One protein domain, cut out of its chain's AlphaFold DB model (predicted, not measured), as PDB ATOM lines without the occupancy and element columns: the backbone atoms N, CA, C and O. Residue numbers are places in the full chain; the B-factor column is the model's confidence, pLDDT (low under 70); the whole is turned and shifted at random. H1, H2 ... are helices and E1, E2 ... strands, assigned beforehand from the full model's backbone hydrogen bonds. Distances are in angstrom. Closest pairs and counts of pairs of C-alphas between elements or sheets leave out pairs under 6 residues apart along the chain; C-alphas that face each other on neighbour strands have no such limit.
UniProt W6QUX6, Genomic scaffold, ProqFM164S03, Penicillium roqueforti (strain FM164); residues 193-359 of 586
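Overview. This is residues 193 to 359 of the 586 residues of an uncharacterized protein of Penicillium roqueforti (strain FM164) (UniProt W6QUX6). A twisted sheet of three strands, E2, E1 and E3, makes the core, with helices over both of its faces: H3 and H4 cover one face, while the long helix H5 runs along the opposite face, which H2 shares. H6 and H7 pack on H5, H6 at the end of H5 with residues 311 to 312 and H7 beside residues 303 to 307, and H1 grazes E3. The printed part has 167 residues with seven named helices and three named strands, in the order H1 H2 E1 E2 H3 H4 E3 H5 H6 H7; the class is mixed, helices and strands. The sheet's order is E2, E1, E3, antiparallel throughout. The whole is compact and rounded, with a radius of gyration of the C-alphas of 15.0 A and spans of 42 by 37 by 36 A.

Arrangement. Start with H1, residues 198 to 203, which only grazes the sheet with residues 198 to 201; its closest C-alphas to E3, residues 286 to 293, are those of Val 200 and Leu 290, 6.2 A apart. H2, residues 211 to 215, is close to H1 but not clearly touching, the C-alphas of Leu 203 and Asp 213 being 7.0 A apart. Go on to E1, residues 227 to 235, the inner strand, over which H2 lies at a height over the sheet of 8.7 A. E1 and E2, residues 245 to 252, form a hairpin; look for N 232 and O 248, within hydrogen-bond range at 2.7 A. H3, residues 255 to 268, lies over E1 at a height of 9.4 A on the face opposite to H2, slantwise to the strands, only just, at 32 degrees to E1 on the local plane. With residues 262 to 266 alone it touches H4, residues 273 to 278, about perpendicular at 88 degrees; the closest C-alphas are those of Ile 266 and Tyr 275, 5.1 A apart. H4 is on the same face as H3. The chain then enters E3, the antiparallel neighbour of E1, where N 231 and O 288 are within hydrogen-bond range at 2.8 A. E2, H3, H4 and E3 form a split strand-helix-strand unit, two strands running the same way with E1 between them, and its crossover is right-handed. H5, residues 299 to 312, lies over E2 and E1 at a height of 8.5 A on the same face as H2, along the strands at 19 degrees to E1 on the local plane. H6, residues 328 to 338, is not on the sheet; it touches H5, the C-alphas of Ile 311 and Arg 338 being closest at 6.3 A, only just about perpendicular at 71 degrees. H7, residues 355 to 358, touches H5, with the C-alphas of Gly 307 and Ser 355 closest at 5.3 A. Every O i to N i+4 pair is within hydrogen-bond range in H1 to H6; H7 is too short for such a pair.

Along the chain. Find C-alpha 198 at (150.937, 164.314, 112.076), where H1 begins. From C-alpha 227 at (159.460, 152.042, 103.749), E1 runs 24.9 A; E2 runs 22.2 A and E3 20.4 A, and E3 bends by 57 degrees at residue 290. H3 is 20.0 A long, H5 19.6 A and H6 15.3 A. H7 ends at C-alpha 358, at (168.077, 142.435, 115.848).

Size, cuts and confidence. The two C-alphas farthest apart are those of Pro 239 and Gly 296, 44.1 A. The printed part has no cut, and the links H2 to E1, H5 to H6 and H6 to H7 are long. The mean pLDDT of the printed part is 91.8; look for values under 70 at residue 296 and residues 340 to 342.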
ATOM      1  N   LEU A 193     161.164 162.978 113.992       95.12
ATOM      2  CA  LEU A 193     160.084 163.963 113.868       95.12
ATOM      3  C   LEU A 193     159.703 164.258 112.416       95.12
ATOM      4  O   LEU A 193     158.527 164.510 112.148       95.12
ATOM      5  N   SER A 194     160.668 164.261 111.495       93.00
ATOM      6  CA  SER A 194     160.421 164.564 110.079       93.00
ATOM      7  C   SER A 194     159.663 163.462 109.334       93.00
ATOM      8  O   SER A 194     159.039 163.748 108.314       93.00
ATOM      9  N   VAL A 195     159.683 162.227 109.844       94.81
ATOM     10  CA  VAL A 195     159.045 161.057 109.214       94.81
ATOM     11  C   VAL A 195     157.788 160.585 109.950       94.81
ATOM     12  O   VAL A 195     156.972 159.874 109.359       94.81
ATOM     13  N   THR A 196     157.612 160.965 111.221       96.75
ATOM     14  CA  THR A 196     156.408 160.658 112.008       96.75
ATOM     15  C   THR A 196     155.191 161.394 111.459       96.75
ATOM     16  O   THR A 196     155.222 162.612 111.260       96.75
ATOM     17  N   LEU A 197     154.092 160.659 111.276       96.94
ATOM     18  CA  LEU A 197     152.848 161.210 110.745       96.94
ATOM     19  C   LEU A 197     152.198 162.218 111.716       96.94
ATOM     20  O   LEU A 197     152.226 161.995 112.930       96.94
ATOM     21  N   PRO A 198     151.592 163.318 111.224       96.56
ATOM     22  CA  PRO A 198     150.937 164.314 112.076       96.56
ATOM     23  C   PRO A 198     149.867 163.730 113.006       96.56
ATOM     24  O   PRO A 198     149.762 164.149 114.155       96.56
ATOM     25  N   GLU A 199     149.114 162.734 112.543       97.00
ATOM     26  CA  GLU A 199     148.071 162.048 113.310       97.00
ATOM     27  C   GLU A 199     148.647 161.332 114.536       97.00
ATOM     28  O   GLU A 199     148.038 161.330 115.601       97.00
ATOM     29  N   VAL A 200     149.857 160.782 114.407       96.06
ATOM     30  CA  VAL A 200     150.575 160.141 115.513       96.06
ATOM     31  C   VAL A 200     151.016 161.180 116.531       96.06
ATOM     32  O   VAL A 200     150.837 160.967 117.723       96.06
ATOM     33  N   LYS A 201     151.538 162.329 116.081       95.12
ATOM     34  CA  LYS A 201     151.905 163.433 116.981       95.12
ATOM     35  C   LYS A 201     150.682 163.954 117.738       95.12
ATOM     36  O   LYS A 201     150.748 164.163 118.944       95.12
ATOM     37  N   ALA A 202     149.545 164.072 117.049       94.00
ATOM     38  CA  ALA A 202     148.284 164.524 117.628       94.00
ATOM     39  C   ALA A 202     147.735 163.590 118.725       94.00
ATOM     40  O   ALA A 202     147.018 164.066 119.605       94.00
ATOM     41  N   LEU A 203     148.086 162.294 118.732       92.75
ATOM     42  CA  LEU A 203     147.730 161.395 119.840       92.75
ATOM     43  C   LEU A 203     148.300 161.880 121.172       92.75
ATOM     44  O   LEU A 203     147.632 161.788 122.199       92.75
ATOM     45  N   PHE A 204     149.514 162.424 121.163       92.44
ATOM     46  CA  PHE A 204     150.199 162.858 122.379       92.44
ATOM     47  C   PHE A 204     149.629 164.152 122.937       92.44
ATOM     48  O   PHE A 204     149.881 164.457 124.096       92.44
ATOM     49  N   GLU A 205     148.827 164.888 122.163       91.81
ATOM     50  CA  GLU A 205     148.127 166.070 122.661       91.81
ATOM     51  C   GLU A 205     147.008 165.716 123.651       91.81
ATOM     52  O   GLU A 205     146.668 166.524 124.522       91.81
ATOM     53  N   LYS A 206     146.505 164.478 123.593       90.31
ATOM     54  CA  LYS A 206     145.498 163.945 124.514       90.31
ATOM     55  C   LYS A 206     146.126 163.540 125.844       90.31
ATOM     56  O   LYS A 206     147.241 163.032 125.890       90.31
ATOM     57  N   ASP A 207     145.381 163.727 126.930       87.25
ATOM     58  CA  ASP A 207     145.826 163.324 128.272       87.25
ATOM     59  C   ASP A 207     145.656 161.818 128.520       87.25
ATOM     60  O   ASP A 207     146.356 161.236 129.342       87.25
ATOM     61  N   LYS A 208     144.727 161.184 127.796       88.88
ATOM     62  CA  LYS A 208     144.479 159.743 127.819       88.88
ATOM     63  C   LYS A 208     144.176 159.267 126.405       88.88
ATOM     64  O   LYS A 208     143.464 159.955 125.673       88.88
ATOM     65  N   TRP A 209     144.694 158.102 126.036       91.38
ATOM     66  CA  TRP A 209     144.338 157.450 124.779       91.38
ATOM     67  C   TRP A 209     143.133 156.540 124.973       91.38
ATOM     68  O   TRP A 209     142.948 155.945 126.034       91.38
ATOM     69  N   MET A 210     142.340 156.426 123.921       93.44
ATOM     70  CA  MET A 210     141.281 155.438 123.770       93.44
ATOM     71  C   MET A 210     141.604 154.534 122.575       93.44
ATOM     72  O   MET A 210     142.391 154.901 121.697       93.44
ATOM     73  N   VAL A 211     140.984 153.355 122.506       94.56
ATOM     74  CA  VAL A 211     141.172 152.427 121.376       94.56
ATOM     75  C   VAL A 211     140.806 153.105 120.054       94.56
ATOM     76  O   VAL A 211     141.516 152.959 119.060       94.56
ATOM     77  N   GLU A 212     139.749 153.915 120.047       96.06
ATOM     78  CA  GLU A 212     139.285 154.668 118.882       96.06
ATOM     79  C   GLU A 212     140.344 155.643 118.364       96.06
ATOM     80  O   GLU A 212     140.462 155.834 117.152       96.06
ATOM     81  N   ASP A 213     141.151 156.219 119.258       95.19
ATOM     82  CA  ASP A 213     142.222 157.137 118.882       95.19
ATOM     83  C   ASP A 213     143.282 156.407 118.057       95.19
ATOM     84  O   ASP A 213     143.685 156.877 116.994       95.19
ATOM     85  N   LEU A 214     143.674 155.212 118.497       94.44
ATOM     86  CA  LEU A 214     144.646 154.376 117.799       94.44
ATOM     87  C   LEU A 214     144.079 153.829 116.485       94.44
ATOM     88  O   LEU A 214     144.776 153.801 115.472       94.44
ATOM     89  N   LEU A 215     142.801 153.444 116.473       95.62
ATOM     90  CA  LEU A 215     142.113 152.977 115.267       95.62
ATOM     91  C   LEU A 215     141.883 154.087 114.231       95.62
ATOM     92  O   LEU A 215     141.663 153.776 113.058       95.62
ATOM     93  N   SER A 216     141.945 155.356 114.647       96.44
ATOM     94  CA  SER A 216     141.859 156.514 113.752       96.44
ATOM     95  C   SER A 216     143.163 156.809 113.003       96.44
ATOM     96  O   SER A 216     143.148 157.578 112.038       96.44
ATOM     97  N   LEU A 217     144.279 156.186 113.402       97.19
ATOM     98  CA  LEU A 217     145.560 156.367 112.727       97.19
ATOM     99  C   LEU A 217     145.502 155.901 111.258       97.19
ATOM    100  O   LEU A 217     144.773 154.958 110.922       97.19
ATOM    101  N   PRO A 218     146.297 156.515 110.361       98.00
ATOM    102  CA  PRO A 218     146.289 156.173 108.943       98.00
ATOM    103  C   PRO A 218     146.559 154.685 108.701       98.00
ATOM    104  O   PRO A 218     147.539 154.134 109.187       98.00
ATOM    105  N   LEU A 219     145.711 154.016 107.919       98.00
ATOM    106  CA  LEU A 219     145.851 152.580 107.660       98.00
ATOM    107  C   LEU A 219     147.034 152.268 106.737       98.00
ATOM    108  O   LEU A 219     147.190 152.884 105.679       98.00
ATOM    109  N   LEU A 220     147.780 151.216 107.072       97.56
ATOM    110  CA  LEU A 220     148.752 150.606 106.173       97.56
ATOM    111  C   LEU A 220     148.015 149.818 105.080       97.56
ATOM    112  O   LEU A 220     147.346 148.820 105.359       97.56
ATOM    113  N   ARG A 221     148.112 150.260 103.824       96.25
ATOM    114  CA  ARG A 221     147.397 149.660 102.679       96.25
ATOM    115  C   ARG A 221     148.209 148.532 102.032       96.25
ATOM    116  O   ARG A 221     149.433 148.547 102.073       96.25
ATOM    117  N   TYR A 222     147.535 147.590 101.366       92.75
ATOM    118  CA  TYR A 222     148.198 146.496 100.630       92.75
ATOM    119  C   TYR A 222     149.087 146.971  99.475       92.75
ATOM    120  O   TYR A 222     150.041 146.292  99.129       92.75
ATOM    121  N   ALA A 223     148.788 148.134  98.895       92.19
ATOM    122  CA  ALA A 223     149.569 148.727  97.810       92.19
ATOM    123  C   ALA A 223     150.675 149.681  98.310       92.19
ATOM    124  O   ALA A 223     151.221 150.450  97.526       92.19
ATOM    125  N   ASP A 224     150.964 149.716  99.617       91.38
ATOM    126  CA  ASP A 224     151.981 150.620 100.154       91.38
ATOM    127  C   ASP A 224     153.389 150.059  99.920       91.38
ATOM    128  O   ASP A 224     153.868 149.197 100.653       91.38
ATOM    129  N   GLU A 225     154.067 150.534  98.882       92.88
ATOM    130  CA  GLU A 225     155.428 150.094  98.545       92.88
ATOM    131  C   GLU A 225     156.512 150.802  99.363       92.88
ATOM    132  O   GLU A 225     157.690 150.450  99.262       92.88
ATOM    133  N   ARG A 226     156.131 151.801 100.166       93.88
ATOM    134  CA  ARG A 226     157.073 152.648 100.893       93.88
ATOM    135  C   ARG A 226     157.671 151.905 102.082       93.88
ATOM    136  O   ARG A 226     157.082 150.978 102.648       93.88
ATOM    137  N   MET A 227     158.827 152.407 102.496       94.06
ATOM    138  CA  MET A 227     159.460 152.042 103.749       94.06
ATOM    139  C   MET A 227     158.731 152.735 104.904       94.06
ATOM    140  O   MET A 227     158.551 153.956 104.880       94.06
ATOM    141  N   VAL A 228     158.287 151.970 105.902       97.12
ATOM    142  CA  VAL A 228     157.386 152.466 106.957       97.12
ATOM    143  C   VAL A 228     157.678 151.839 108.316       97.12
ATOM    144  O   VAL A 228     158.077 150.675 108.405       97.12
ATOM    145  N   ASN A 229     157.376 152.601 109.367       98.00
ATOM    146  CA  ASN A 229     157.096 152.042 110.685       98.00
ATOM    147  C   ASN A 229     155.583 151.981 110.856       98.00
ATOM    148  O   ASN A 229     154.872 152.929 110.515       98.00
ATOM    149  N   TYR A 230     155.092 150.870 111.381       98.38
ATOM    150  CA  TYR A 230     153.673 150.603 111.566       98.38
ATOM    151  C   TYR A 230     153.417 150.031 112.958       98.38
ATOM    152  O   TYR A 230     154.326 149.523 113.613       98.38
ATOM    153  N   CYS A 231     152.162 150.092 113.384       97.88
ATOM    154  CA  CYS A 231     151.654 149.347 114.522       97.88
ATOM    155  C   CYS A 231     150.590 148.359 114.034       97.88
ATOM    156  O   CYS A 231     149.696 148.724 113.269       97.88
ATOM    157  N   HIS A 232     150.694 147.098 114.441       98.12
ATOM    158  CA  HIS A 232     149.610 146.137 114.348       98.12
ATOM    159  C   HIS A 232     148.830 146.154 115.660       98.12
ATOM    160  O   HIS A 232     149.298 145.660 116.686       98.12
ATOM    161  N   LEU A 233     147.650 146.750 115.587       97.56
ATOM    162  CA  LEU A 233     146.673 146.845 116.652       97.56
ATOM    163  C   LEU A 233     145.783 145.607 116.627       97.56
ATOM    164  O   LEU A 233     145.241 145.240 115.575       97.56
ATOM    165  N   VAL A 234     145.617 145.002 117.796       97.50
ATOM    166  CA  VAL A 234     144.755 143.845 118.022       97.50
ATOM    167  C   VAL A 234     143.681 144.219 119.044       97.50
ATOM    168  O   VAL A 234     143.831 143.891 120.220       97.50
ATOM    169  N   PRO A 235     142.625 144.958 118.652       96.88
ATOM    170  CA  PRO A 235     141.498 145.219 119.537       96.88
ATOM    171  C   PRO A 235     140.694 143.940 119.776       96.88
ATOM    172  O   PRO A 235     140.515 143.125 118.865       96.88
ATOM    173  N   GLY A 236     140.209 143.786 121.002       94.12
ATOM    174  CA  GLY A 236     139.439 142.630 121.437       94.12
ATOM    175  C   GLY A 236     139.057 142.733 122.910       94.12
ATOM    176  O   GLY A 236     139.645 143.506 123.663       94.12
ATOM    177  N   ASP A 237     138.055 141.954 123.307       91.69
ATOM    178  CA  ASP A 237     137.652 141.810 124.706       91.69
ATOM    179  C   ASP A 237     138.445 140.654 125.326       91.69
ATOM    180  O   ASP A 237     138.091 139.479 125.186       91.69
ATOM    181  N   PHE A 238     139.599 140.984 125.907       89.88
ATOM    182  CA  PHE A 238     140.517 139.997 126.461       89.88
ATOM    183  C   PHE A 238     140.470 140.003 127.993       89.88
ATOM    184  O   PHE A 238     140.610 141.066 128.594       89.88
ATOM    185  N   PRO A 239     140.372 138.833 128.656       85.44
ATOM    186  CA  PRO A 239     140.265 138.766 130.116       85.44
ATOM    187  C   PRO A 239     141.453 139.375 130.866       85.44
ATOM    188  O   PRO A 239     141.318 139.770 132.019       85.44
ATOM    189  N   ASP A 240     142.627 139.397 130.232       85.69
ATOM    190  CA  ASP A 240     143.879 139.894 130.797       85.69
ATOM    191  C   ASP A 240     144.169 141.356 130.426       85.69
ATOM    192  O   ASP A 240     145.317 141.783 130.546       85.69
ATOM    193  N   GLN A 241     143.175 142.114 129.942       83.38
ATOM    194  CA  GLN A 241     143.417 143.444 129.395       83.38
ATOM    195  C   GLN A 241     142.339 144.486 129.734       83.38
ATOM    196  O   GLN A 241     141.171 144.321 129.407       83.38
ATOM    197  N   GLU A 242     142.753 145.625 130.300       84.62
ATOM    198  CA  GLU A 242     141.840 146.732 130.631       84.62
ATOM    199  C   GLU A 242     141.610 147.710 129.467       84.62
ATOM    200  O   GLU A 242     140.540 148.303 129.350       84.62
ATOM    201  N   PHE A 243     142.608 147.902 128.599       90.31
ATOM    202  CA  PHE A 243     142.545 148.915 127.539       90.31
ATOM    203  C   PHE A 243     141.716 148.481 126.312       90.31
ATOM    204  O   PHE A 243     141.246 149.336 125.572       90.31
ATOM    205  N   GLY A 244     141.495 147.177 126.098       93.56
ATOM    206  CA  GLY A 244     140.701 146.631 124.982       93.56
ATOM    207  C   GLY A 244     141.409 146.577 123.616       93.56
ATOM    208  O   GLY A 244     140.774 146.364 122.581       93.56
ATOM    209  N   CYS A 245     142.722 146.803 123.580       95.38
ATOM    210  CA  CYS A 245     143.568 146.615 122.399       95.38
ATOM    211  C   CYS A 245     145.023 146.321 122.745       95.38
ATOM    212  O   CYS A 245     145.589 147.053 123.540       95.38
ATOM    213  N   ASP A 246     145.662 145.354 122.093       95.62
ATOM    214  CA  ASP A 246     147.107 145.115 122.218       95.62
ATOM    215  C   ASP A 246     147.879 145.620 120.993       95.62
ATOM    216  O   ASP A 246     147.297 145.833 119.926       95.62
ATOM    217  N   GLY A 247     149.189 145.831 121.139       95.50
ATOM    218  CA  GLY A 247     149.999 146.518 120.130       95.50
ATOM    219  C   GLY A 247     151.318 145.823 119.805       95.50
ATOM    220  O   GLY A 247     152.064 145.421 120.695       95.50
ATOM    221  N   TYR A 248     151.636 145.732 118.514       97.44
ATOM    222  CA  TYR A 248     152.950 145.346 117.990       97.44
ATOM    223  C   TYR A 248     153.486 146.462 117.094       97.44
ATOM    224  O   TYR A 248     152.855 146.794 116.095       97.44
ATOM    225  N   VAL A 249     154.664 147.006 117.388       97.75
ATOM    226  CA  VAL A 249     155.348 147.966 116.508       97.75
ATOM    227  C   VAL A 249     156.307 147.222 115.588       97.75
ATOM    228  O   VAL A 249     157.017 146.320 116.024       97.75
ATOM    229  N   GLY A 250     156.342 147.596 114.314       96.94
ATOM    230  CA  GLY A 250     157.232 146.981 113.343       96.94
ATOM    231  C   GLY A 250     157.770 147.960 112.310       96.94
ATOM    232  O   GLY A 250     157.134 148.961 111.980       96.94
ATOM    233  N   PHE A 251     158.915 147.613 111.738       94.88
ATOM    234  CA  PHE A 251     159.486 148.233 110.545       94.88
ATOM    235  C   PHE A 251     159.353 147.322 109.316       94.88
ATOM    236  O   PHE A 251     159.350 146.091 109.416       94.88
ATOM    237  N   THR A 252     159.256 147.919 108.129       94.12
ATOM    238  CA  THR A 252     159.429 147.212 106.854       94.12
ATOM    239  C   THR A 252     159.913 148.143 105.746       94.12
ATOM    240  O   THR A 252     159.532 149.311 105.689       94.12
ATOM    241  N   GLY A 253     160.707 147.597 104.819       91.50
ATOM    242  CA  GLY A 253     161.059 148.267 103.564       91.50
ATOM    243  C   GLY A 253     159.891 148.379 102.579       91.50
ATOM    244  O   GLY A 253     159.887 149.293 101.763       91.50
ATOM    245  N   HIS A 254     158.900 147.484 102.688       92.62
ATOM    246  CA  HIS A 254     157.705 147.450 101.843       92.62
ATOM    247  C   HIS A 254     156.464 147.162 102.693       92.62
ATOM    248  O   HIS A 254     156.248 146.033 103.157       92.62
ATOM    249  N   GLY A 255     155.659 148.199 102.923       93.69
ATOM    250  CA  GLY A 255     154.467 148.166 103.770       93.69
ATOM    251  C   GLY A 255     153.458 147.068 103.408       93.69
ATOM    252  O   GLY A 255     153.110 146.225 104.237       93.69
ATOM    253  N   GLY A 256     153.012 147.055 102.155       92.94
ATOM    254  CA  GLY A 256     151.978 146.163 101.638       92.94
ATOM    255  C   GLY A 256     152.365 144.685 101.673       92.94
ATOM    256  O   GLY A 256     151.582 143.840 102.118       92.94
ATOM    257  N   VAL A 257     153.611 144.382 101.296       94.12
ATOM    258  CA  VAL A 257     154.178 143.027 101.369       94.12
ATOM    259  C   VAL A 257     154.202 142.539 102.816       94.12
ATOM    260  O   VAL A 257     153.761 141.427 103.108       94.12
ATOM    261  N   ARG A 258     154.652 143.384 103.754       95.44
ATOM    262  CA  ARG A 258     154.723 143.008 105.170       95.44
ATOM    263  C   ARG A 258     153.349 142.769 105.778       95.44
ATOM    264  O   ARG A 258     153.187 141.794 106.506       95.44
ATOM    265  N   ARG A 259     152.370 143.626 105.476       96.44
ATOM    266  CA  ARG A 259     150.984 143.432 105.914       96.44
ATOM    267  C   ARG A 259     150.446 142.076 105.450       96.44
ATOM    268  O   ARG A 259     149.939 141.316 106.268       96.44
ATOM    269  N   THR A 260     150.615 141.760 104.167       95.94
ATOM    270  CA  THR A 260     150.192 140.472 103.592       95.94
ATOM    271  C   THR A 260     150.875 139.302 104.307       95.94
ATOM    272  O   THR A 260     150.214 138.343 104.693       95.94
ATOM    273  N   GLY A 261     152.183 139.405 104.566       95.69
ATOM    274  CA  GLY A 261     152.935 138.385 105.301       95.69
ATOM    275  C   GLY A 261     152.439 138.166 106.734       95.69
ATOM    276  O   GLY A 261     152.369 137.023 107.188       95.69
ATOM    277  N   HIS A 262     152.039 139.227 107.440       96.69
ATOM    278  CA  HIS A 262     151.430 139.105 108.769       96.69
ATOM    279  C   HIS A 262     150.078 138.403 108.716       96.69
ATOM    280  O   HIS A 262     149.850 137.463 109.468       96.69
ATOM    281  N   GLU A 263     149.193 138.809 107.806       96.12
ATOM    282  CA  GLU A 263     147.871 138.188 107.660       96.12
ATOM    283  C   GLU A 263     147.971 136.703 107.278       96.12
ATOM    284  O   GLU A 263     147.215 135.878 107.792       96.12
ATOM    285  N   LEU A 264     148.938 136.341 106.429       95.88
ATOM    286  CA  LEU A 264     149.252 134.945 106.125       95.88
ATOM    287  C   LEU A 264     149.753 134.195 107.362       95.88
ATOM    288  O   LEU A 264     149.264 133.103 107.624       95.88
ATOM    289  N   SER A 265     150.662 134.787 108.147       95.94
ATOM    290  CA  SER A 265     151.208 134.171 109.369       95.94
ATOM    291  C   SER A 265     150.130 133.932 110.434       95.94
ATOM    292  O   SER A 265     150.117 132.892 111.094       95.94
ATOM    293  N   ILE A 266     149.186 134.870 110.562       95.31
ATOM    294  CA  ILE A 266     148.006 134.741 111.424       95.31
ATOM    295  C   ILE A 266     147.134 133.571 110.950       95.31
ATOM    296  O   ILE A 266     146.688 132.778 111.768       95.31
ATOM    297  N   ARG A 267     146.912 133.409 109.639       94.56
ATOM    298  CA  ARG A 267     146.084 132.314 109.097       94.56
ATOM    299  C   ARG A 267     146.762 130.947 109.160       94.56
ATOM    300  O   ARG A 267     146.096 129.966 109.470       94.56
ATOM    301  N   SER A 268     148.055 130.875 108.854       93.12
ATOM    302  CA  SER A 268     148.828 129.623 108.865       93.12
ATOM    303  C   SER A 268     149.144 129.144 110.277       93.12
ATOM    304  O   SER A 268     149.424 127.970 110.498       93.12
ATOM    305  N   GLY A 269     149.056 130.050 111.244       90.88
ATOM    306  CA  GLY A 269     149.128 129.719 112.644       90.88
ATOM    307  C   GLY A 269     150.533 129.574 113.200       90.88
ATOM    308  O   GLY A 269     150.734 128.817 114.154       90.88
ATOM    309  N   VAL A 270     151.470 130.340 112.636       89.00
ATOM    310  CA  VAL A 270     152.836 130.485 113.147       89.00
ATOM    311  C   VAL A 270     152.792 130.780 114.646       89.00
ATOM    312  O   VAL A 270     152.120 131.716 115.081       89.00
ATOM    313  N   ARG A 271     153.517 129.985 115.439       88.25
ATOM    314  CA  ARG A 271     153.577 130.140 116.897       88.25
ATOM    315  C   ARG A 271     154.390 131.379 117.261       88.25
ATOM    316  O   ARG A 271     155.619 131.366 117.234       88.25
ATOM    317  N   ASN A 272     153.697 132.458 117.595       89.62
ATOM    318  CA  ASN A 272     154.280 133.700 118.086       89.62
ATOM    319  C   ASN A 272     153.220 134.442 118.906       89.62
ATOM    320  O   ASN A 272     152.086 134.539 118.448       89.62
ATOM    321  N   LEU A 273     153.589 135.028 120.050       90.31
ATOM    322  CA  LEU A 273     152.665 135.771 120.919       90.31
ATOM    323  C   LEU A 273     151.805 136.789 120.147       90.31
ATOM    324  O   LEU A 273     150.600 136.870 120.368       90.31
ATOM    325  N   HIS A 274     152.411 137.529 119.216       94.00
ATOM    326  CA  HIS A 274     151.730 138.502 118.361       94.00
ATOM    327  C   HIS A 274     150.641 137.846 117.496       94.00
ATOM    328  O   HIS A 274     149.508 138.330 117.464       94.00
ATOM    329  N   TYR A 275     150.943 136.733 116.827       95.94
ATOM    330  CA  TYR A 275     149.980 136.042 115.960       95.94
ATOM    331  C   TYR A 275     148.960 135.220 116.744       95.94
ATOM    332  O   TYR A 275     147.800 135.151 116.354       95.94
ATOM    333  N   ASP A 276     149.366 134.625 117.862       94.50
ATOM    334  CA  ASP A 276     148.483 133.913 118.782       94.50
ATOM    335  C   ASP A 276     147.417 134.864 119.322       94.50
ATOM    336  O   ASP A 276     146.230 134.537 119.304       94.50
ATOM    337  N   ARG A 277     147.820 136.084 119.705       94.88
ATOM    338  CA  ARG A 277     146.889 137.115 120.168       94.88
ATOM    339  C   ARG A 277     145.911 137.541 119.077       94.88
ATOM    340  O   ARG A 277     144.713 137.605 119.326       94.88
ATOM    341  N   ALA A 278     146.405 137.762 117.860       96.38
ATOM    342  CA  ALA A 278     145.587 138.152 116.711       96.38
ATOM    343  C   ALA A 278     144.601 137.068 116.236       96.38
ATOM    344  O   ALA A 278     143.690 137.369 115.468       96.38
ATOM    345  N   ARG A 279     144.778 135.817 116.675       96.31
ATOM    346  CA  ARG A 279     143.891 134.686 116.365       96.31
ATOM    347  C   ARG A 279     142.798 134.441 117.400       96.31
ATOM    348  O   ARG A 279     141.932 133.600 117.153       96.31
ATOM    349  N   LEU A 280     142.847 135.099 118.558       95.81
ATOM    350  CA  LEU A 280     141.845 134.872 119.594       95.81
ATOM    351  C   LEU A 280     140.436 135.210 119.072       95.81
ATOM    352  O   LEU A 280     140.278 136.157 118.297       95.81
ATOM    353  N   PRO A 281     139.395 134.465 119.487       94.75
ATOM    354  CA  PRO A 281     138.021 134.793 119.126       94.75
ATOM    355  C   PRO A 281     137.679 136.243 119.494       94.75
ATOM    356  O   PRO A 281     137.918 136.669 120.618       94.75
ATOM    357  N   GLY A 282     137.128 136.996 118.540       92.44
ATOM    358  CA  GLY A 282     136.780 138.409 118.729       92.44
ATOM    359  C   GLY A 282     137.926 139.401 118.498       92.44
ATOM    360  O   GLY A 282     137.660 140.600 118.430       92.44
ATOM    361  N   ALA A 283     139.166 138.936 118.309       95.94
ATOM    362  CA  ALA A 283     140.274 139.803 117.926       95.94
ATOM    363  C   ALA A 283     140.074 140.350 116.503       95.94
ATOM    364  O   ALA A 283     139.731 139.610 115.576       95.94
ATOM    365  N   LEU A 284     140.334 141.643 116.306       96.00
ATOM    366  CA  LEU A 284     140.463 142.232 114.972       96.00
ATOM    367  C   LEU A 284     141.937 142.508 114.675       96.00
ATOM    368  O   LEU A 284     142.725 142.768 115.573       96.00
ATOM    369  N   SER A 285     142.317 142.487 113.401       96.25
ATOM    370  CA  SER A 285     143.675 142.826 112.963       96.25
ATOM    371  C   SER A 285     143.665 144.149 112.207       96.25
ATOM    372  O   SER A 285     143.035 144.271 111.151       96.25
ATOM    373  N   ARG A 286     144.346 145.163 112.747       97.75
ATOM    374  CA  ARG A 286     144.414 146.510 112.166       97.75
ATOM    375  C   ARG A 286     145.864 146.968 112.075       97.75
ATOM    376  O   ARG A 286     146.537 147.120 113.081       97.75
ATOM    377  N   PHE A 287     146.341 147.225 110.860       98.12
ATOM    378  CA  PHE A 287     147.684 147.759 110.626       98.12
ATOM    379  C   PHE A 287     147.595 149.260 110.354       98.12
ATOM    380  O   PHE A 287     146.983 149.671 109.363       98.12
ATOM    381  N   VAL A 288     148.203 150.066 111.218       98.25
ATOM    382  CA  VAL A 288     148.242 151.531 111.120       98.25
ATOM    383  C   VAL A 288     149.676 152.018 110.938       98.25
ATOM    384  O   VAL A 288     150.621 151.387 111.400       98.25
ATOM    385  N   LEU A 289     149.854 153.127 110.236       98.25
ATOM    386  CA  LEU A 289     151.141 153.755 109.976       98.25
ATOM    387  C   LEU A 289     151.543 154.649 111.151       98.25
ATOM    388  O   LEU A 289     150.726 155.407 111.669       98.25
ATOM    389  N   LEU A 290     152.824 154.592 111.515       98.00
ATOM    390  CA  LEU A 290     153.436 155.475 112.509       98.00
ATOM    391  C   LEU A 290     154.349 156.516 111.849       98.00
ATOM    392  O   LEU A 290     154.292 157.710 112.147       98.00
ATOM    393  N   ALA A 291     155.185 156.056 110.920       97.75
ATOM    394  CA  ALA A 291     156.111 156.897 110.176       97.75
ATOM    395  C   ALA A 291     156.286 156.387 108.746       97.75
ATOM    396  O   ALA A 291     156.222 155.181 108.492       97.75
ATOM    397  N   VAL A 292     156.541 157.311 107.823       96.81
ATOM    398  CA  VAL A 292     156.799 157.014 106.410       96.81
ATOM    399  C   VAL A 292     158.141 157.609 106.023       96.81
ATOM    400  O   VAL A 292     158.373 158.807 106.179       96.81
ATOM    401  N   PHE A 293     159.019 156.777 105.478       92.81
ATOM    402  CA  PHE A 293     160.364 157.179 105.105       92.81
ATOM    403  C   PHE A 293     160.444 157.443 103.602       92.81
ATOM    404  O   PHE A 293     159.958 156.656 102.785       92.81
ATOM    405  N   GLY A 294     161.069 158.563 103.235       85.25
ATOM    406  CA  GLY A 294     161.345 158.893 101.840       85.25
ATOM    407  C   GLY A 294     162.361 157.941 101.202       85.25
ATOM    408  O   GLY A 294     163.121 157.247 101.885       85.25
ATOM    409  N   SER A 295     162.409 157.940  99.868       74.81
ATOM    410  CA  SER A 295     163.436 157.218  99.115       74.81
ATOM    411  C   SER A 295     164.833 157.694  99.529       74.81
ATOM    412  O   SER A 295     165.124 158.886  99.443       74.81
ATOM    413  N   GLY A 296     165.698 156.769  99.947       68.50
ATOM    414  CA  GLY A 296     167.088 157.065 100.311       68.50
ATOM    415  C   GLY A 296     167.365 157.193 101.811       68.50
ATOM    416  O   GLY A 296     168.528 157.338 102.181       68.50
ATOM    417  N   VAL A 297     166.353 157.091 102.680       76.12
ATOM    418  CA  VAL A 297     166.615 156.923 104.116       76.12
ATOM    419  C   VAL A 297     167.247 155.549 104.358       76.12
ATOM    420  O   VAL A 297     166.798 154.541 103.813       76.12
ATOM    421  N   ASP A 298     168.299 155.505 105.175       80.00
ATOM    422  CA  ASP A 298     168.932 154.249 105.576       80.00
ATOM    423  C   ASP A 298     167.977 153.433 106.464       80.00
ATOM    424  O   ASP A 298     167.385 153.963 107.409       80.00
ATOM    425  N   ALA A 299     167.851 152.130 106.192       83.44
ATOM    426  CA  ALA A 299     167.057 151.200 106.996       83.44
ATOM    427  C   ALA A 299     167.442 151.233 108.488       83.44
ATOM    428  O   ALA A 299     166.595 151.009 109.350       83.44
ATOM    429  N   ALA A 300     168.694 151.572 108.803       85.06
ATOM    430  CA  ALA A 300     169.165 151.788 110.163       85.06
ATOM    431  C   ALA A 300     168.382 152.872 110.907       85.06
ATOM    432  O   ALA A 300     168.040 152.689 112.073       85.06
ATOM    433  N   ASN A 301     168.070 153.986 110.240       86.69
ATOM    434  CA  ASN A 301     167.310 155.076 110.849       86.69
ATOM    435  C   ASN A 301     165.858 154.664 111.088       86.69
ATOM    436  O   ASN A 301     165.279 155.012 112.114       86.69
ATOM    437  N   ALA A 302     165.284 153.881 110.175       91.69
ATOM    438  CA  ALA A 302     163.920 153.398 110.323       91.69
ATOM    439  C   ALA A 302     163.777 152.368 111.457       91.69
ATOM    440  O   ALA A 302     162.857 152.467 112.266       91.69
ATOM    441  N   GLN A 303     164.745 151.463 111.604       92.69
ATOM    442  CA  GLN A 303     164.817 150.543 112.743       92.69
ATOM    443  C   GLN A 303     165.125 151.228 114.075       92.69
ATOM    444  O   GLN A 303     164.624 150.811 115.121       92.69
ATOM    445  N   LEU A 304     165.947 152.283 114.058       94.19
ATOM    446  CA  LEU A 304     166.143 153.106 115.244       94.19
ATOM    447  C   LEU A 304     164.814 153.730 115.669       94.19
ATOM    448  O   LEU A 304     164.422 153.608 116.826       94.19
ATOM    449  N   ALA A 305     164.087 154.323 114.719       95.69
ATOM    450  CA  ALA A 305     162.755 154.859 114.961       95.69
ATOM    451  C   ALA A 305     161.766 153.775 115.429       95.69
ATOM    452  O   ALA A 305     160.929 154.056 116.277       95.69
ATOM    453  N   GLU A 306     161.866 152.538 114.929       97.00
ATOM    454  CA  GLU A 306     161.044 151.404 115.384       97.00
ATOM    455  C   GLU A 306     161.297 151.128 116.866       97.00
ATOM    456  O   GLU A 306     160.346 151.060 117.636       97.00
ATOM    457  N   GLY A 307     162.565 151.065 117.284       96.12
ATOM    458  CA  GLY A 307     162.930 150.831 118.684       96.12
ATOM    459  C   GLY A 307     162.457 151.954 119.606       96.12
ATOM    460  O   GLY A 307     161.962 151.693 120.697       96.12
ATOM    461  N   LEU A 308     162.534 153.204 119.140       95.94
ATOM    462  CA  LEU A 308     161.998 154.351 119.873       95.94
ATOM    463  C   LEU A 308     160.471 154.272 119.995       95.94
ATOM    464  O   LEU A 308     159.941 154.442 121.090       95.94
ATOM    465  N   PHE A 309     159.758 153.946 118.911       96.31
ATOM    466  CA  PHE A 309     158.309 153.748 118.962       96.31
ATOM    467  C   PHE A 309     157.910 152.589 119.874       96.31
ATOM    468  O   PHE A 309     156.929 152.723 120.591       96.31
ATOM    469  N   MET A 310     158.669 151.494 119.914       96.44
ATOM    470  CA  MET A 310     158.404 150.380 120.830       96.44
ATOM    471  C   MET A 310     158.451 150.796 122.309       96.44
ATOM    472  O   MET A 310     157.687 150.266 123.115       96.44
ATOM    473  N   ILE A 311     159.325 151.743 122.675       95.06
ATOM    474  CA  ILE A 311     159.379 152.314 124.031       95.06
ATOM    475  C   ILE A 311     158.213 153.275 124.248       95.06
ATOM    476  O   ILE A 311     157.485 153.134 125.225       95.06
ATOM    477  N   ILE A 312     158.035 154.221 123.320       93.56
ATOM    478  CA  ILE A 312     157.036 155.297 123.391       93.56
ATOM    479  C   ILE A 312     155.610 154.743 123.477       93.56
ATOM    480  O   ILE A 312     154.798 155.244 124.245       93.56
ATOM    481  N   PHE A 313     155.312 153.715 122.688       93.12
ATOM    482  CA  PHE A 313     154.023 153.031 122.681       93.12
ATOM    483  C   PHE A 313     153.955 151.880 123.687       93.12
ATOM    484  O   PHE A 313     152.940 151.198 123.751       93.12
ATOM    485  N   ASP A 314     155.018 151.637 124.455       94.00
ATOM    486  CA  ASP A 314     155.084 150.567 125.450       94.00
ATOM    487  C   ASP A 314     154.714 149.173 124.894       94.00
ATOM    488  O   ASP A 314     154.024 148.379 125.526       94.00
ATOM    489  N   THR A 315     155.154 148.857 123.670       95.12
ATOM    490  CA  THR A 315     154.854 147.557 123.039       95.12
ATOM    491  C   THR A 315     155.917 146.491 123.300       95.12
ATOM    492  O   THR A 315     155.719 145.325 122.952       95.12
ATOM    493  N   PHE A 316     157.040 146.866 123.918       95.25
ATOM    494  CA  PHE A 316     158.124 145.964 124.306       95.25
ATOM    495  C   PHE A 316     158.210 145.817 125.825       95.25
ATOM    496  O   PHE A 316     158.856 146.611 126.512       95.25
ATOM    497  N   GLN A 317     157.537 144.796 126.341       92.81
ATOM    498  CA  GLN A 317     157.371 144.539 127.770       92.81
ATOM    499  C   GLN A 317     157.898 143.145 128.123       92.81
ATOM    500  O   GLN A 317     157.843 142.221 127.307       92.81
ATOM    501  N   TRP A 318     158.409 142.990 129.344       91.69
ATOM    502  CA  TRP A 318     158.851 141.695 129.845       91.69
ATOM    503  C   TRP A 318     157.653 140.827 130.237       91.69
ATOM    504  O   TRP A 318     156.918 141.147 131.165       91.69
ATOM    505  N   HIS A 319     157.507 139.685 129.566       87.62
ATOM    506  CA  HIS A 319     156.437 138.709 129.825       87.62
ATOM    507  C   HIS A 319     156.969 137.386 130.396       87.62
ATOM    508  O   HIS A 319     156.362 136.333 130.206       87.62
ATOM    509  N   GLY A 320     158.144 137.407 131.037       89.31
ATOM    510  CA  GLY A 320     158.756 136.207 131.621       89.31
ATOM    511  C   GLY A 320     159.455 135.281 130.620       89.31
ATOM    512  O   GLY A 320     159.690 134.118 130.940       89.31
ATOM    513  N   ARG A 321     159.754 135.745 129.398       86.88
ATOM    514  CA  ARG A 321     160.398 134.935 128.349       86.88
ATOM    515  C   ARG A 321     161.481 135.714 127.614       86.88
ATOM    516  O   ARG A 321     161.246 136.831 127.159       86.88
ATOM    517  N   VAL A 322     162.643 135.084 127.445       85.75
ATOM    518  CA  VAL A 322     163.713 135.567 126.562       85.75
ATOM    519  C   VAL A 322     163.575 134.961 125.167       85.75
ATOM    520  O   VAL A 322     163.138 133.824 125.004       85.75
ATOM    521  N   TYR A 323     163.989 135.718 124.159       85.56
ATOM    522  CA  TYR A 323     164.051 135.299 122.762       85.56
ATOM    523  C   TYR A 323     165.425 135.665 122.191       85.56
ATOM    524  O   TYR A 323     166.109 136.550 122.708       85.56
ATOM    525  N   ALA A 324     165.824 135.056 121.071       81.00
ATOM    526  CA  ALA A 324     167.095 135.385 120.413       81.00
ATOM    527  C   ALA A 324     167.235 136.894 120.091       81.00
ATOM    528  O   ALA A 324     168.336 137.448 120.119       81.00
ATOM    529  N   GLY A 325     166.110 137.571 119.823       84.81
ATOM    530  CA  GLY A 325     166.036 139.012 119.574       84.81
ATOM    531  C   GLY A 325     165.746 139.885 120.801       84.81
ATOM    532  O   GLY A 325     165.678 141.102 120.646       84.81
ATOM    533  N   SER A 326     165.570 139.314 121.994       89.12
ATOM    534  CA  SER A 326     165.288 140.052 123.233       89.12
ATOM    535  C   SER A 326     165.705 139.248 124.465       89.12
ATOM    536  O   SER A 326     165.058 138.271 124.847       89.12
ATOM    537  N   THR A 327     166.791 139.665 125.101       91.19
ATOM    538  CA  THR A 327     167.291 139.069 126.347       91.19
ATOM    539  C   THR A 327     166.854 139.912 127.547       91.19
ATOM    540  O   THR A 327     166.320 141.005 127.350       91.19
ATOM    541  N   LEU A 328     167.074 139.448 128.779       91.88
ATOM    542  CA  LEU A 328     166.671 140.193 129.978       91.88
ATOM    543  C   LEU A 328     167.235 141.623 129.971       91.88
ATOM    544  O   LEU A 328     166.474 142.578 130.093       91.88
ATOM    545  N   SER A 329     168.521 141.782 129.639       92.44
ATOM    546  CA  SER A 329     169.153 143.106 129.519       92.44
ATOM    547  C   SER A 329     168.492 144.033 128.490       92.44
ATOM    548  O   SER A 329     168.549 145.253 128.636       92.44
ATOM    549  N   THR A 330     167.858 143.495 127.438       94.44
ATOM    550  CA  THR A 330     167.117 144.325 126.468       94.44
ATOM    551  C   THR A 330     165.870 144.939 127.100       94.44
ATOM    552  O   THR A 330     165.579 146.106 126.849       94.44
ATOM    553  N   PHE A 331     165.162 144.173 127.936       94.50
ATOM    554  CA  PHE A 331     163.967 144.635 128.637       94.50
ATOM    555  C   PHE A 331     164.327 145.592 129.771       94.50
ATOM    556  O   PHE A 331     163.716 146.649 129.857       94.50
ATOM    557  N   GLU A 332     165.367 145.283 130.551       93.25
ATOM    558  CA  GLU A 332     165.880 146.176 131.600       93.25
ATOM    559  C   GLU A 332     166.277 147.541 131.025       93.25
ATOM    560  O   GLU A 332     165.912 148.580 131.567       93.25
ATOM    561  N   LEU A 333     166.978 147.563 129.883       93.81
ATOM    562  CA  LEU A 333     167.315 148.823 129.222       93.81
ATOM    563  C   LEU A 333     166.059 149.577 128.764       93.81
ATOM    564  O   LEU A 333     165.974 150.789 128.951       93.81
ATOM    565  N   ALA A 334     165.093 148.883 128.157       94.25
ATOM    566  CA  ALA A 334     163.843 149.499 127.714       94.25
ATOM    567  C   ALA A 334     163.051 150.100 128.886       94.25
ATOM    568  O   ALA A 334     162.511 151.196 128.754       94.25
ATOM    569  N   GLU A 335     163.013 149.407 130.023       91.62
ATOM    570  CA  GLU A 335     162.359 149.845 131.255       91.62
ATOM    571  C   GLU A 335     163.041 151.082 131.849       91.62
ATOM    572  O   GLU A 335     162.371 152.087 132.075       91.62
ATOM    573  N   VAL A 336     164.375 151.071 131.974       90.75
ATOM    574  CA  VAL A 336     165.161 152.230 132.442       90.75
ATOM    575  C   VAL A 336     164.929 153.469 131.572       90.75
ATOM    576  O   VAL A 336     164.865 154.584 132.085       90.75
ATOM    577  N   ILE A 337     164.805 153.300 130.252       92.69
ATOM    578  CA  ILE A 337     164.536 154.421 129.340       92.69
ATOM    579  C   ILE A 337     163.079 154.908 129.454       92.69
ATOM    580  O   ILE A 337     162.818 156.091 129.245       92.69
ATOM    581  N   ARG A 338     162.128 154.016 129.759       88.12
ATOM    582  CA  ARG A 338     160.689 154.327 129.835       88.12
ATOM    583  C   ARG A 338     160.290 155.051 131.122       88.12
ATOM    584  O   ARG A 338     159.425 155.926 131.060       88.12
ATOM    585  N   ASP A 339     160.923 154.695 132.239       73.50
ATOM    586  CA  ASP A 339     160.587 155.106 133.612       73.50
ATOM    587  C   ASP A 339     160.288 156.613 133.817       73.50
ATOM    588  O   ASP A 339     159.328 156.941 134.514       73.50
ATOM    589  N   PRO A 340     160.998 157.581 133.199       59.09
ATOM    590  CA  PRO A 340     160.887 158.950 133.689       59.09
ATOM    591  C   PRO A 340     159.621 159.739 133.287       59.09
ATOM    592  O   PRO A 340     159.335 160.720 133.972       59.09
ATOM    593  N   VAL A 341     158.877 159.431 132.204       58.81
ATOM    594  CA  VAL A 341     157.861 160.404 131.693       58.81
ATOM    595  C   VAL A 341     156.678 159.823 130.892       58.81
ATOM    596  O   VAL A 341     155.710 160.541 130.632       58.81
ATOM    597  N   LEU A 342     156.703 158.566 130.445       68.12
ATOM    598  CA  LEU A 342     155.758 158.130 129.408       68.12
ATOM    599  C   LEU A 342     154.432 157.594 129.957       68.12
ATOM    600  O   LEU A 342     154.394 156.674 130.769       68.12
ATOM    601  N   TYR A 343     153.329 158.137 129.438       73.50
ATOM    602  CA  TYR A 343     152.003 157.550 129.598       73.50
ATOM    603  C   TYR A 343     151.963 156.178 128.911       73.50
ATOM    604  O   TYR A 343     152.124 156.095 127.693       73.50
ATOM    605  N   SER A 344     151.724 155.115 129.683       78.75
ATOM    606  CA  SER A 344     151.364 153.805 129.138       78.75
ATOM    607  C   SER A 344     149.837 153.677 129.119       78.75
ATOM    608  O   SER A 344     149.201 153.874 130.160       78.75
ATOM    609  N   PRO A 345     149.219 153.323 127.978       75.38
ATOM    610  CA  PRO A 345     147.777 153.099 127.904       75.38
ATOM    611  C   PRO A 345     147.311 151.867 128.702       75.38
ATOM    612  O   PRO A 345     146.108 151.648 128.812       75.38
ATOM    613  N   GLY A 346     148.227 151.070 129.275       83.31
ATOM    614  CA  GLY A 346     147.890 149.868 130.048       83.31
ATOM    615  C   GLY A 346     147.537 148.657 129.178       83.31
ATOM    616  O   GLY A 346     146.901 147.713 129.641       83.31
ATOM    617  N   TRP A 347     147.912 148.683 127.898       91.12
ATOM    618  CA  TRP A 347     147.790 147.529 127.012       91.12
ATOM    619  C   TRP A 347     148.953 146.544 127.136       91.12
ATOM    620  O   TRP A 347     149.998 146.857 127.714       91.12
ATOM    621  N   LYS A 348     148.788 145.354 126.549       92.00
ATOM    622  CA  LYS A 348     149.853 144.360 126.469       92.00
ATOM    623  C   LYS A 348     150.671 144.570 125.198       92.00
ATOM    624  O   LYS A 348     150.162 144.507 124.076       92.00
ATOM    625  N   GLY A 349     151.968 144.777 125.375       94.38
ATOM    626  CA  GLY A 349     152.923 144.848 124.283       94.38
ATOM    627  C   GLY A 349     153.199 143.476 123.671       94.38
ATOM    628  O   GLY A 349     153.484 142.515 124.385       94.38
ATOM    629  N   LEU A 350     153.135 143.375 122.343       95.25
ATOM    630  CA  LEU A 350     153.281 142.119 121.599       95.25
ATOM    631  C   LEU A 350     154.659 141.953 120.935       95.25
ATOM    632  O   LEU A 350     154.894 140.954 120.253       95.25
ATOM    633  N   ASN A 351     155.586 142.901 121.097       95.81
ATOM    634  CA  ASN A 351     156.932 142.768 120.545       95.81
ATOM    635  C   ASN A 351     157.757 141.741 121.334       95.81
ATOM    636  O   ASN A 351     158.154 141.987 122.468       95.81
ATOM    637  N   SER A 352     158.103 140.626 120.686       89.88
ATOM    638  CA  SER A 352     158.977 139.582 121.244       89.88
ATOM    639  C   SER A 352     160.459 139.757 120.895       89.88
ATOM    640  O   SER A 352     161.253 138.860 121.142       89.88
ATOM    641  N   CYS A 353     160.828 140.845 120.219       91.38
ATOM    642  CA  CYS A 353     162.191 141.129 119.777       91.38
ATOM    643  C   CYS A 353     162.419 142.638 119.811       91.38
ATOM    644  O   CYS A 353     161.547 143.385 119.376       91.38
ATOM    645  N   TRP A 354     163.598 143.065 120.260       93.81
ATOM    646  CA  TRP A 354     164.022 144.463 120.270       93.81
ATOM    647  C   TRP A 354     164.709 144.825 118.952       93.81
ATOM    648  O   TRP A 354     165.729 144.219 118.605       93.81
ATOM    649  N   SER A 355     164.213 145.831 118.227       94.19
ATOM    650  CA  SER A 355     164.759 146.177 116.903       94.19
ATOM    651  C   SER A 355     166.260 146.499 116.953       94.19
ATOM    652  O   SER A 355     167.044 146.022 116.126       94.19
ATOM    653  N   LEU A 356     166.717 147.200 118.000       93.12
ATOM    654  CA  LEU A 356     168.132 147.559 118.140       93.12
ATOM    655  C   LEU A 356     169.024 146.349 118.465       93.12
ATOM    656  O   LEU A 356     170.238 146.411 118.260       93.12
ATOM    657  N   LYS A 357     168.446 145.243 118.956       92.31
ATOM    658  CA  LYS A 357     169.128 143.962 119.214       92.31
ATOM    659  C   LYS A 357     169.148 143.067 117.977       92.31
ATOM    660  O   LYS A 357     170.128 142.350 117.781       92.31
ATOM    661  N   GLN A 358     168.118 143.135 117.137       85.31
ATOM    662  CA  GLN A 358     168.077 142.435 115.848       85.31
ATOM    663  C   GLN A 358     169.110 143.005 114.863       85.31
ATOM    664  O   GLN A 358     169.697 142.259 114.077       85.31
ATOM    665  N   GLY A 359     169.398 144.305 114.973       79.62
ATOM    666  CA  GLY A 359     170.420 144.981 114.183       79.62
ATOM    667  C   GLY A 359     169.964 145.327 112.768       79.62
ATOM    668  O   GLY A 359     168.903 144.916 112.304       79.62
TER     669      GLY A 359